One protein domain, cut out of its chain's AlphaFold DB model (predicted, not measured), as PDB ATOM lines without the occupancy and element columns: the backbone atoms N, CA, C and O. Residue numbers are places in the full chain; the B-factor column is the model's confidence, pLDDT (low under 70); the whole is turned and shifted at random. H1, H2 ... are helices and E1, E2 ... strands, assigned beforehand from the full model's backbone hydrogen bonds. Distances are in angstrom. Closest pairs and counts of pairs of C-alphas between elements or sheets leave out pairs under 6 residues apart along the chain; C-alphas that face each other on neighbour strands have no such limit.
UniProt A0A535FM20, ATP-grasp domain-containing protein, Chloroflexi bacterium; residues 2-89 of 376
ATOM      1  N   LYS A   2     124.151 -66.984  43.660       58.94
ATOM      2  CA  LYS A   2     123.190 -67.449  42.627       58.94
ATOM      3  C   LYS A   2     121.713 -67.186  42.984       58.94
ATOM      4  O   LYS A   2     121.052 -66.517  42.208       58.94
ATOM      5  N   MET A   3     121.271 -67.561  44.190       58.69
ATOM      6  CA  MET A   3     119.894 -67.301  44.663       58.69
ATOM      7  C   MET A   3     119.504 -65.813  44.639       58.69
ATOM      8  O   MET A   3     118.441 -65.462  44.153       58.69
ATOM      9  N   TRP A   4     120.401 -64.925  45.079       53.03
ATOM     10  CA  TRP A   4     120.153 -63.475  45.095       53.03
ATOM     11  C   TRP A   4     120.025 -62.870  43.682       53.03
ATOM     12  O   TRP A   4     119.253 -61.946  43.449       53.03
ATOM     13  N   LEU A   5     120.755 -63.417  42.702       50.81
ATOM     14  CA  LEU A   5     120.640 -63.007  41.298       50.81
ATOM     15  C   LEU A   5     119.359 -63.536  40.629       50.81
ATOM     16  O   LEU A   5     118.898 -62.942  39.655       50.81
ATOM     17  N   GLU A   6     118.800 -64.641  41.121       66.62
ATOM     18  CA  GLU A   6     117.522 -65.198  40.662       66.62
ATOM     19  C   GLU A   6     116.328 -64.425  41.238       66.62
ATOM     20  O   GLU A   6     115.418 -64.101  40.476       66.62
ATOM     21  N   GLU A   7     116.389 -64.007  42.508       61.19
ATOM     22  CA  GLU A   7     115.394 -63.111  43.128       61.19
ATOM     23  C   GLU A   7     115.300 -61.766  42.393       61.19
ATOM     24  O   GLU A   7     114.212 -61.362  41.990       61.19
ATOM     25  N   ILE A   8     116.433 -61.119  42.082       62.59
ATOM     26  CA  ILE A   8     116.437 -59.856  41.315       62.59
ATOM     27  C   ILE A   8     115.860 -60.042  39.903       62.59
ATOM     28  O   ILE A   8     115.238 -59.130  39.354       62.59
ATOM     29  N   LYS A   9     116.069 -61.206  39.274       63.50
ATOM     30  CA  LYS A   9     115.495 -61.500  37.951       63.50
ATOM     31  C   LYS A   9     113.983 -61.699  38.022       63.50
ATOM     32  O   LYS A   9     113.295 -61.198  37.135       63.50
ATOM     33  N   GLN A  10     113.487 -62.381  39.053       59.75
ATOM     34  CA  GLN A  10     112.053 -62.558  39.288       59.75
ATOM     35  C   GLN A  10     111.368 -61.239  39.649       59.75
ATOM     36  O   GLN A  10     110.335 -60.925  39.070       59.75
ATOM     37  N   GLU A  11     111.956 -60.412  40.514       61.03
ATOM     38  CA  GLU A  11     111.417 -59.079  40.815       61.03
ATOM     39  C   GLU A  11     111.395 -58.192  39.567       61.03
ATOM     40  O   GLU A  11     110.382 -57.556  39.279       61.03
ATOM     41  N   LYS A  12     112.462 -58.204  38.753       54.62
ATOM     42  CA  LYS A  12     112.474 -57.485  37.471       54.62
ATOM     43  C   LYS A  12     111.409 -57.997  36.504       54.62
ATOM     44  O   LYS A  12     110.760 -57.169  35.868       54.62
ATOM     45  N   SER A  13     111.211 -59.312  36.376       54.50
ATOM     46  CA  SER A  13     110.176 -59.859  35.486       54.50
ATOM     47  C   SER A  13     108.773 -59.516  35.979       54.50
ATOM     48  O   SER A  13     107.920 -59.159  35.175       54.50
ATOM     49  N   HIS A  14     108.554 -59.545  37.296       48.53
ATOM     50  CA  HIS A  14     107.267 -59.226  37.901       48.53
ATOM     51  C   HIS A  14     106.927 -57.731  37.768       48.53
ATOM     52  O   HIS A  14     105.794 -57.385  37.435       48.53
ATOM     53  N   ILE A  15     107.920 -56.844  37.933       55.69
ATOM     54  CA  ILE A  15     107.799 -55.401  37.670       55.69
ATOM     55  C   ILE A  15     107.524 -55.138  36.180       55.69
ATOM     56  O   ILE A  15     106.694 -54.293  35.843       55.69
ATOM     57  N   LEU A  16     108.189 -55.866  35.275       50.78
ATOM     58  CA  LEU A  16     107.956 -55.765  33.831       50.78
ATOM     59  C   LEU A  16     106.534 -56.206  33.446       50.78
ATOM     60  O   LEU A  16     105.889 -55.517  32.659       50.78
ATOM     61  N   GLU A  17     106.005 -57.290  34.015       50.16
ATOM     62  CA  GLU A  17     104.634 -57.755  33.751       50.16
ATOM     63  C   GLU A  17     103.558 -56.789  34.264       50.16
ATOM     64  O   GLU A  17     102.621 -56.475  33.525       50.16
ATOM     65  N   ILE A  18     103.716 -56.257  35.483       54.31
ATOM     66  CA  ILE A  18     102.803 -55.247  36.047       54.31
ATOM     67  C   ILE A  18     102.796 -53.994  35.163       54.31
ATOM     68  O   ILE A  18     101.722 -53.506  34.796       54.31
ATOM     69  N   ASN A  19     103.977 -53.531  34.737       53.78
ATOM     70  CA  ASN A  19     104.102 -52.413  33.804       53.78
ATOM     71  C   ASN A  19     103.443 -52.711  32.453       53.78
ATOM     72  O   ASN A  19     102.788 -51.839  31.895       53.78
ATOM     73  N   THR A  20     103.543 -53.939  31.941       51.09
ATOM     74  CA  THR A  20     102.967 -54.307  30.637       51.09
ATOM     75  C   THR A  20     101.433 -54.314  30.668       51.09
ATOM     76  O   THR A  20     100.794 -53.854  29.720       51.09
ATOM     77  N   ILE A  21     100.822 -54.798  31.757       48.94
ATOM     78  CA  ILE A  21      99.358 -54.829  31.924       48.94
ATOM     79  C   ILE A  21      98.806 -53.421  32.193       48.94
ATOM     80  O   ILE A  21      97.814 -53.026  31.577       48.94
ATOM     81  N   GLN A  22      99.463 -52.626  33.047       47.97
ATOM     82  CA  GLN A  22      99.071 -51.230  33.278       47.97
ATOM     83  C   GLN A  22      99.279 -50.348  32.040       47.97
ATOM     84  O   GLN A  22      98.377 -49.579  31.717       47.97
ATOM     85  N   MET A  23     100.391 -50.492  31.303       47.56
ATOM     86  CA  MET A  23     100.623 -49.781  30.034       47.56
ATOM     87  C   MET A  23      99.563 -50.130  28.989       47.56
ATOM     88  O   MET A  23      99.045 -49.232  28.331       47.56
ATOM     89  N   ARG A  24      99.194 -51.413  28.844       46.12
ATOM     90  CA  ARG A  24      98.141 -51.834  27.900       46.12
ATOM     91  C   ARG A  24      96.780 -51.217  28.231       46.12
ATOM     92  O   ARG A  24      96.091 -50.782  27.315       46.12
ATOM     93  N   ASN A  25      96.420 -51.119  29.512       47.03
ATOM     94  CA  ASN A  25      95.182 -50.453  29.931       47.03
ATOM     95  C   ASN A  25      95.251 -48.919  29.790       47.03
ATOM     96  O   ASN A  25      94.242 -48.294  29.479       47.03
ATOM     97  N   TRP A  26      96.429 -48.309  29.956       47.12
ATOM     98  CA  TRP A  26      96.644 -46.869  29.757       47.12
ATOM     99  C   TRP A  26      96.562 -46.452  28.288       47.12
ATOM    100  O   TRP A  26      95.871 -45.487  27.961       47.12
ATOM    101  N   LEU A  27      97.202 -47.207  27.390       45.88
ATOM    102  CA  LEU A  27      97.185 -46.950  25.946       45.88
ATOM    103  C   LEU A  27      95.760 -46.995  25.366       45.88
ATOM    104  O   LEU A  27      95.459 -46.225  24.461       45.88
ATOM    105  N   MET A  28      94.852 -47.802  25.932       46.59
ATOM    106  CA  MET A  28      93.432 -47.815  25.538       46.59
ATOM    107  C   MET A  28      92.640 -46.559  25.960       46.59
ATOM    108  O   MET A  28      91.496 -46.397  25.541       46.59
ATOM    109  N   THR A  29      93.217 -45.655  26.761       55.31
ATOM    110  CA  THR A  29      92.546 -44.439  27.276       55.31
ATOM    111  C   THR A  29      93.155 -43.128  26.777       55.31
ATOM    112  O   THR A  29      92.647 -42.045  27.096       55.31
ATOM    113  N   LEU A  30      94.233 -43.197  25.986       67.38
ATOM    114  CA  LEU A  30      94.919 -42.014  25.486       67.38
ATOM    115  C   LEU A  30      94.039 -41.297  24.451       67.38
ATOM    116  O   LEU A  30      93.938 -41.692  23.295       67.38
ATOM    117  N   THR A  31      93.376 -40.237  24.894       72.44
ATOM    118  CA  THR A  31      92.438 -39.445  24.096       72.44
ATOM    119  C   THR A  31      92.793 -37.971  24.217       72.44
ATOM    120  O   THR A  31      93.216 -37.501  25.278       72.44
ATOM    121  N   VAL A  32      92.643 -37.221  23.123       76.56
ATOM    122  CA  VAL A  32      92.840 -35.767  23.140       76.56
ATOM    123  C   VAL A  32      91.715 -35.146  23.965       76.56
ATOM    124  O   VAL A  32      90.564 -35.118  23.535       76.56
ATOM    125  N   LYS A  33      92.038 -34.631  25.155       85.56
ATOM    126  CA  LYS A  33      91.068 -33.899  25.977       85.56
ATOM    127  C   LYS A  33      91.142 -32.396  25.672       85.56
ATOM    128  O   LYS A  33      92.244 -31.846  25.668       85.56
ATOM    129  N   PRO A  34      90.007 -31.694  25.476       82.12
ATOM    130  CA  PRO A  34      90.010 -30.273  25.107       82.12
ATOM    131  C   PRO A  34      90.709 -29.347  26.110       82.12
ATOM    132  O   PRO A  34      91.286 -28.343  25.712       82.12
ATOM    133  N   HIS A  35      90.676 -29.689  27.403       84.25
ATOM    134  CA  HIS A  35      91.268 -28.881  28.476       84.25
ATOM    135  C   HIS A  35      92.782 -29.072  28.640       84.25
ATOM    136  O   HIS A  35      93.403 -28.355  29.424       84.25
ATOM    137  N   TYR A  36      93.389 -30.032  27.938       90.62
ATOM    138  CA  TYR A  36      94.838 -30.204  27.963       90.62
ATOM    139  C   TYR A  36      95.536 -29.032  27.263       90.62
ATOM    140  O   TYR A  36      94.997 -28.417  26.336       90.62
ATOM    141  N   SER A  37      96.773 -28.747  27.682       90.56
ATOM    142  CA  SER A  37      97.600 -27.713  27.045       90.56
ATOM    143  C   SER A  37      97.740 -27.957  25.535       90.56
ATOM    144  O   SER A  37      97.687 -29.109  25.094       90.56
ATOM    145  N   LEU A  38      97.945 -26.902  24.731       91.31
ATOM    146  CA  LEU A  38      98.197 -27.057  23.289       91.31
ATOM    147  C   LEU A  38      99.307 -28.085  23.010       91.31
ATOM    148  O   LEU A  38      99.130 -28.954  22.160       91.31
ATOM    149  N   VAL A  39     100.413 -28.007  23.756       95.00
ATOM    150  CA  VAL A  39     101.576 -28.901  23.625       95.00
ATOM    151  C   VAL A  39     101.166 -30.362  23.802       95.00
ATOM    152  O   VAL A  39     101.481 -31.208  22.968       95.00
ATOM    153  N   THR A  40     100.409 -30.652  24.862       95.44
ATOM    154  CA  THR A  40      99.916 -32.000  25.167       95.44
ATOM    155  C   THR A  40      98.933 -32.490  24.105       95.44
ATOM    156  O   THR A  40      99.017 -33.641  23.686       95.44
ATOM    157  N   ARG A  41      98.010 -31.634  23.642       94.44
ATOM    158  CA  ARG A  41      97.042 -31.999  22.594       94.44
ATOM    159  C   ARG A  41      97.741 -32.354  21.284       94.44
ATOM    160  O   ARG A  41      97.419 -33.383  20.700       94.44
ATOM    161  N   ILE A  42      98.726 -31.554  20.872       95.81
ATOM    162  CA  ILE A  42      99.525 -31.809  19.667       95.81
ATOM    163  C   ILE A  42     100.359 -33.087  19.812       95.81
ATOM    164  O   ILE A  42     100.413 -33.871  18.872       95.81
ATOM    165  N   LEU A  43     100.970 -33.335  20.977       96.50
ATOM    166  CA  LEU A  43     101.706 -34.579  21.227       96.50
ATOM    167  C   LEU A  43     100.813 -35.813  21.056       96.50
ATOM    168  O   LEU A  43     101.201 -36.750  20.364       96.50
ATOM    169  N   VAL A  44      99.635 -35.816  21.690       95.00
ATOM    170  CA  VAL A  44      98.691 -36.940  21.609       95.00
ATOM    171  C   VAL A  44      98.219 -37.137  20.174       95.00
ATOM    172  O   VAL A  44      98.225 -38.266  19.697       95.00
ATOM    173  N   ASP A  45      97.860 -36.057  19.476       94.50
ATOM    174  CA  ASP A  45      97.460 -36.106  18.067       94.50
ATOM    175  C   ASP A  45      98.557 -36.717  17.181       94.50
ATOM    176  O   ASP A  45      98.321 -37.695  16.476       94.50
ATOM    177  N   LEU A  46      99.785 -36.201  17.260       96.56
ATOM    178  CA  LEU A  46     100.922 -36.714  16.496       96.56
ATOM    179  C   LEU A  46     101.227 -38.185  16.829       96.56
ATOM    180  O   LEU A  46     101.495 -38.982  15.930       96.56
ATOM    181  N   PHE A  47     101.175 -38.558  18.110       95.19
ATOM    182  CA  PHE A  47     101.456 -39.921  18.557       95.19
ATOM    183  C   PHE A  47     100.393 -40.916  18.073       95.19
ATOM    184  O   PHE A  47     100.744 -41.956  17.515       95.19
ATOM    185  N   LEU A  48      99.103 -40.589  18.221       92.69
ATOM    186  CA  LEU A  48      97.994 -41.443  17.778       92.69
ATOM    187  C   LEU A  48      97.963 -41.626  16.255       92.69
ATOM    188  O   LEU A  48      97.593 -42.696  15.779       92.69
ATOM    189  N   ASN A  49      98.402 -40.617  15.498       93.69
ATOM    190  CA  ASN A  49      98.533 -40.699  14.042       93.69
ATOM    191  C   ASN A  49      99.829 -41.398  13.578       93.69
ATOM    192  O   ASN A  49     100.093 -41.471  12.379       93.69
ATOM    193  N   GLY A  50     100.654 -41.915  14.497       94.50
ATOM    194  CA  GLY A  50     101.898 -42.616  14.158       94.50
ATOM    195  C   GLY A  50     102.994 -41.707  13.596       94.50
ATOM    196  O   GLY A  50     103.947 -42.190  12.989       94.50
ATOM    197  N   GLU A  51     102.891 -40.394  13.804       96.62
ATOM    198  CA  GLU A  51     103.817 -39.397  13.264       96.62
ATOM    199  C   GLU A  51     105.058 -39.164  14.130       96.62
ATOM    200  O   GLU A  51     105.872 -38.315  13.789       96.62
ATOM    201  N   LEU A  52     105.216 -39.897  15.234       96.62
ATOM    202  CA  LEU A  52     106.359 -39.791  16.147       96.62
ATOM    203  C   LEU A  52     107.071 -41.146  16.268       96.62
ATOM    204  O   LEU A  52     107.009 -41.792  17.317       96.62
ATOM    205  N   PRO A  53     107.750 -41.618  15.205       95.50
ATOM    206  CA  PRO A  53     108.297 -42.973  15.153       95.50
ATOM    207  C   PRO A  53     109.433 -43.217  16.153       95.50
ATOM    208  O   PRO A  53     109.755 -44.377  16.416       95.50
ATOM    209  N   THR A  54     110.047 -42.169  16.708       95.75
ATOM    210  CA  THR A  54     111.107 -42.263  17.726       95.75
ATOM    211  C   THR A  54     110.561 -42.471  19.139       95.75
ATOM    212  O   THR A  54     111.296 -42.934  20.014       95.75
ATOM    213  N   ILE A  55     109.276 -42.184  19.370       96.12
ATOM    214  CA  ILE A  55     108.633 -42.293  20.679       96.12
ATOM    215  C   ILE A  55     108.101 -43.715  20.865       96.12
ATOM    216  O   ILE A  55     107.449 -44.285  19.990       96.12
ATOM    217  N   GLN A  56     108.433 -44.309  22.006       95.06
ATOM    218  CA  GLN A  56     107.961 -45.630  22.408       95.06
ATOM    219  C   GLN A  56     106.658 -45.534  23.200       95.06
ATOM    220  O   GLN A  56     105.754 -46.333  22.978       95.06
ATOM    221  N   ASP A  57     106.586 -44.588  24.136       94.81
ATOM    222  CA  ASP A  57     105.466 -44.455  25.062       94.81
ATOM    223  C   ASP A  57     105.308 -43.009  25.548       94.81
ATOM    224  O   ASP A  57     106.290 -42.261  25.641       94.81
ATOM    225  N   ILE A  58     104.072 -42.630  25.881       95.12
ATOM    226  CA  ILE A  58     103.749 -41.339  26.487       95.12
ATOM    227  C   ILE A  58     102.871 -41.526  27.722       95.12
ATOM    228  O   ILE A  58     101.846 -42.202  27.699       95.12
ATOM    229  N   THR A  59     103.254 -40.872  28.816       94.94
ATOM    230  CA  THR A  59     102.481 -40.830  30.060       94.94
ATOM    231  C   THR A  59     102.057 -39.392  30.321       94.94
ATOM    232  O   THR A  59     102.893 -38.491  30.332       94.94
ATOM    233  N   ILE A  60     100.767 -39.156  30.539       94.69
ATOM    234  CA  ILE A  60     100.197 -37.813  30.703       94.69
ATOM    235  C   ILE A  60      99.442 -37.774  32.017       94.69
ATOM    236  O   ILE A  60      98.582 -38.614  32.230       94.69
ATOM    237  N   GLU A  61      99.707 -36.798  32.879       93.88
ATOM    238  CA  GLU A  61      98.905 -36.592  34.086       93.88
ATOM    239  C   GLU A  61      97.407 -36.458  33.705       93.88
ATOM    240  O   GLU A  61      97.057 -35.592  32.900       93.88
ATOM    241  N   PRO A  62      96.519 -37.338  34.204       88.94
ATOM    242  CA  PRO A  62      95.211 -37.555  33.589       88.94
ATOM    243  C   PRO A  62      94.156 -36.487  33.910       88.94
ATOM    244  O   PRO A  62      93.152 -36.412  33.190       88.94
ATOM    245  N   GLN A  63      94.327 -35.712  34.983       89.25
ATOM    246  CA  GLN A  63      93.346 -34.737  35.457       89.25
ATOM    247  C   GLN A  63      93.459 -33.398  34.724       89.25
ATOM    248  O   GLN A  63      92.438 -32.811  34.374       89.25
ATOM    249  N   TYR A  64      94.678 -32.922  34.482       88.88
ATOM    250  CA  TYR A  64      94.941 -31.606  33.900       88.88
ATOM    251  C   TYR A  64      95.727 -31.681  32.587       88.88
ATOM    252  O   TYR A  64      95.730 -30.717  31.820       88.88
ATOM    253  N   GLY A  65      96.428 -32.789  32.322       89.75
ATOM    254  CA  GLY A  65      97.272 -32.950  31.132       89.75
ATOM    255  C   GLY A  65      98.448 -31.982  31.087       89.75
ATOM    256  O   GLY A  65      98.958 -31.671  30.008       89.75
ATOM    257  N   TYR A  66      98.843 -31.457  32.250       90.38
ATOM    258  CA  TYR A  66      99.860 -30.415  32.364       90.38
ATOM    259  C   TYR A  66     101.266 -30.972  32.542       90.38
ATOM    260  O   TYR A  66     102.215 -30.267  32.226       90.38
ATOM    261  N   ALA A  67     101.402 -32.193  33.060       95.56
ATOM    262  CA  ALA A  67     102.675 -32.883  33.223       95.56
ATOM    263  C   ALA A  67     102.710 -34.106  32.308       95.56
ATOM    264  O   ALA A  67     101.756 -34.886  32.270       95.56
ATOM    265  N   VAL A  68     103.800 -34.254  31.562       96.12
ATOM    266  CA  VAL A  68     103.939 -35.292  30.542       96.12
ATOM    267  C   VAL A  68     105.327 -35.912  30.610       96.12
ATOM    268  O   VAL A  68     106.320 -35.216  30.822       96.12
ATOM    269  N   ARG A  69     105.380 -37.225  30.395       96.31
ATOM    270  CA  ARG A  69     106.583 -38.020  30.179       96.31
ATOM    271  C   ARG A  69     106.546 -38.619  28.779       96.31
ATOM    272  O   ARG A  69     105.573 -39.271  28.418       96.31
ATOM    273  N   ILE A  70     107.627 -38.449  28.035       96.06
ATOM    274  CA  ILE A  70     107.887 -39.113  26.759       96.06
ATOM    275  C   ILE A  70     109.023 -40.107  26.989       96.06
ATOM    276  O   ILE A  70     110.085 -39.719  27.478       96.06
ATOM    277  N   ALA A  71     108.805 -41.375  26.651       96.00
ATOM    278  CA  ALA A  71     109.855 -42.383  26.576       96.00
ATOM    279  C   ALA A  71     110.197 -42.662  25.114       96.00
ATOM    280  O   ALA A  71     109.326 -42.997  24.309       96.00
ATOM    281  N   TYR A  72     111.475 -42.545  24.782       96.44
ATOM    282  CA  TYR A  72     111.993 -42.755  23.440       96.44
ATOM    283  C   TYR A  72     112.482 -44.188  23.248       96.44
ATOM    284  O   TYR A  72     112.932 -44.843  24.187       96.44
ATOM    285  N   LYS A  73     112.459 -44.666  22.001       95.06
ATOM    286  CA  LYS A  73     112.920 -46.020  21.644       95.06
ATOM    287  C   LYS A  73     114.407 -46.257  21.923       95.06
ATOM    288  O   LYS A  73     114.805 -47.403  22.099       95.06
ATOM    289  N   ASN A  74     115.222 -45.201  21.968       94.44
ATOM    290  CA  ASN A  74     116.640 -45.284  22.330       94.44
ATOM    291  C   ASN A  74     116.879 -45.309  23.856       94.44
ATOM    292  O   ASN A  74     118.027 -45.356  24.287       94.44
ATOM    293  N   GLY A  75     115.819 -45.264  24.672       94.19
ATOM    294  CA  GLY A  75     115.896 -45.238  26.132       94.19
ATOM    295  C   GLY A  75     115.948 -43.837  26.750       94.19
ATOM    296  O   GLY A  75     115.858 -43.731  27.974       94.19
ATOM    297  N   ALA A  76     116.043 -42.770  25.948       95.00
ATOM    298  CA  ALA A  76     115.949 -41.405  26.452       95.00
ATOM    299  C   ALA A  76     114.552 -41.127  27.035       95.00
ATOM    300  O   ALA A  76     113.545 -41.731  26.646       95.00
ATOM    301  N   VAL A  77     114.481 -40.183  27.973       94.50
ATOM    302  CA  VAL A  77     113.230 -39.751  28.599       94.50
ATOM    303  C   VAL A  77     113.187 -38.234  28.626       94.50
ATOM    304  O   VAL A  77     114.118 -37.598  29.113       94.50
ATOM    305  N   ARG A  78     112.068 -37.663  28.176       94.50
ATOM    306  CA  ARG A  78     111.782 -36.233  28.318       94.50
ATOM    307  C   ARG A  78     110.576 -36.033  29.219       94.50
ATOM    308  O   ARG A  78     109.550 -36.690  29.060       94.50
ATOM    309  N   LEU A  79     110.707 -35.112  30.166       94.81
ATOM    310  CA  LEU A  79     109.629 -34.667  31.041       94.81
ATOM    311  C   LEU A  79     109.349 -33.200  30.752       94.81
ATOM    312  O   LEU A  79     110.282 -32.411  30.615       94.81
ATOM    313  N   PHE A  80     108.075 -32.832  30.695       94.25
ATOM    314  CA  PHE A  80     107.696 -31.437  30.530       94.25
ATOM    315  C   PHE A  80     106.463 -31.050  31.335       94.25
ATOM    316  O   PHE A  80     105.644 -31.896  31.707       94.25
ATOM    317  N   LYS A  81     106.344 -29.741  31.595       94.00
ATOM    318  CA  LYS A  81     105.196 -29.139  32.276       94.00
ATOM    319  C   LYS A  81     104.683 -27.914  31.520       94.00
ATOM    320  O   LYS A  81     105.395 -26.919  31.390       94.00
ATOM    321  N   GLY A  82     103.421 -27.947  31.093       91.75
ATOM    322  CA  GLY A  82     102.794 -26.862  30.333       91.75
ATOM    323  C   GLY A  82     103.566 -26.555  29.045       91.75
ATOM    324  O   GLY A  82     103.800 -27.452  28.242       91.75
ATOM    325  N   SER A  83     103.981 -25.296  28.861       91.00
ATOM    326  CA  SER A  83     104.801 -24.859  27.719       91.00
ATOM    327  C   SER A  83     106.306 -25.101  27.893       91.00
ATOM    328  O   SER A  83     107.057 -24.947  26.932       91.00
ATOM    329  N   ASN A  84     106.770 -25.473  29.092       93.44
ATOM    330  CA  ASN A  84     108.177 -25.800  29.310       93.44
ATOM    331  C   ASN A  84     108.436 -27.254  28.926       93.44
ATOM    332  O   ASN A  84     108.350 -28.142  29.773       93.44
ATOM    333  N   ILE A  85     108.771 -27.444  27.650       92.06
ATOM    334  CA  ILE A  85     109.078 -28.712  26.972       92.06
ATOM    335  C   ILE A  85     110.434 -29.336  27.345       92.06
ATOM    336  O   ILE A  85     110.775 -30.385  26.811       92.06
ATOM    337  N   GLY A  86     111.198 -28.724  28.257       90.62
ATOM    338  CA  GLY A  86     112.410 -29.332  28.811       90.62
ATOM    339  C   GLY A  86     113.623 -29.357  27.876       90.62
ATOM    340  O   GLY A  86     114.501 -30.184  28.081       90.62
ATOM    341  N   ILE A  87     113.680 -28.478  26.868       93.00
ATOM    342  CA  ILE A  87     114.806 -28.420  25.908       93.00
ATOM    343  C   ILE A  87     115.833 -27.317  26.197       93.00
ATOM    344  O   ILE A  87     116.892 -27.282  25.582       93.00
ATOM    345  N   ASN A  88     115.534 -26.405  27.123       95.44
ATOM    346  CA  ASN A  88     116.499 -25.396  27.558       95.44
ATOM    347  C   ASN A  88     117.182 -25.843  28.856       95.44
ATOM    348  O   ASN A  88     116.496 -26.376  29.735       95.44
ATOM    349  N   PRO A  89     118.479 -25.536  29.039       95.50
ATOM    350  CA  PRO A  89     119.152 -25.694  30.322       95.50
ATOM    351  C   PRO A  89     118.412 -24.964  31.450       95.50
ATOM    352  O   PRO A  89     117.924 -23.844  31.269       95.50
TER     353      PRO A  89
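Overview. This is residues 2 to 89 of the 376 residues of the protein "ATP-grasp domain-containing protein" of Chloroflexi bacterium (UniProt A0A535FM20). A long helix, H1, sticks out with residues 2 to 22 like a handle from a small body, in which a short helix, H2, lies over one face of a three-stranded sheet. The handle makes the length of the whole, and only the last residues of H1, 23 to 27, come near the sheet, beside E1. The printed part has 88 residues with two named helices and three named strands, in the order H1, H2, E1, E2, E3; the class is mixed, helices and strands. The sheet has the order E1, E2, E3 and is antiparallel throughout. The whole is loose, with a radius of gyration of the C-alphas of 15.8 A, and elongated, spanning 51 by 33 by 25 A.

Along the chain. H1 runs over residues 2 to 27, from C-alpha 2 at (123.190, -67.449, 42.627) to C-alpha 27 at (97.185, -46.950, 25.946), 37.1 A. H2 is residues 38 to 48, 15.4 A long, and begins at C-alpha 38 at (98.197, -27.057, 23.289). E1 is residues 55 to 60, 13.8 A, E2 is residues 67 to 72, 16.7 A, and E3 is residues 77 to 81, 13.8 A, ending at C-alpha 81 at (105.196, -29.139, 32.276).

Arrangement. E1, E2 and E3 form a meander, each strand the antiparallel neighbour of the one before. E1 and E2 are a hairpin with 166 degrees between their directions; N 59 and O 69 are within hydrogen-bond range at 2.8 A. E2 and E3 are a hairpin at 162 degrees, with N 70 and O 78 at 2.8 A. E1 and E3 are the edge strands. H2 is on the sheet at a height over the sheet of 9.9 A, over E1 and E2. It runs slantwise to the strands, at 35 degrees to E2 on the local plane. The closest C-alphas of H2 and E2 are those of Thr 40 and Val 68, 7.5 A apart. H1 only grazes the sheet, with residues 23 to 27, and is near E1; H1 and H2 are apart. In H1 and H2 every O i to N i+4 pair is within hydrogen-bond range.

Size, cuts and confidence. The two C-alphas farthest apart are those of Lys 2 and Pro 34, at 52.8 A. Without residues 2 to 22, which stand free, the body has 67 residues, spans 29 by 24 by 19 A and has a radius of gyration of 11.4 A. The printed part has no cut. The link from E2 to E3 is tight, the other three are short, and no link is long. The mean pLDDT of the printed part is 80.1; residues 2 to 30 are under 70.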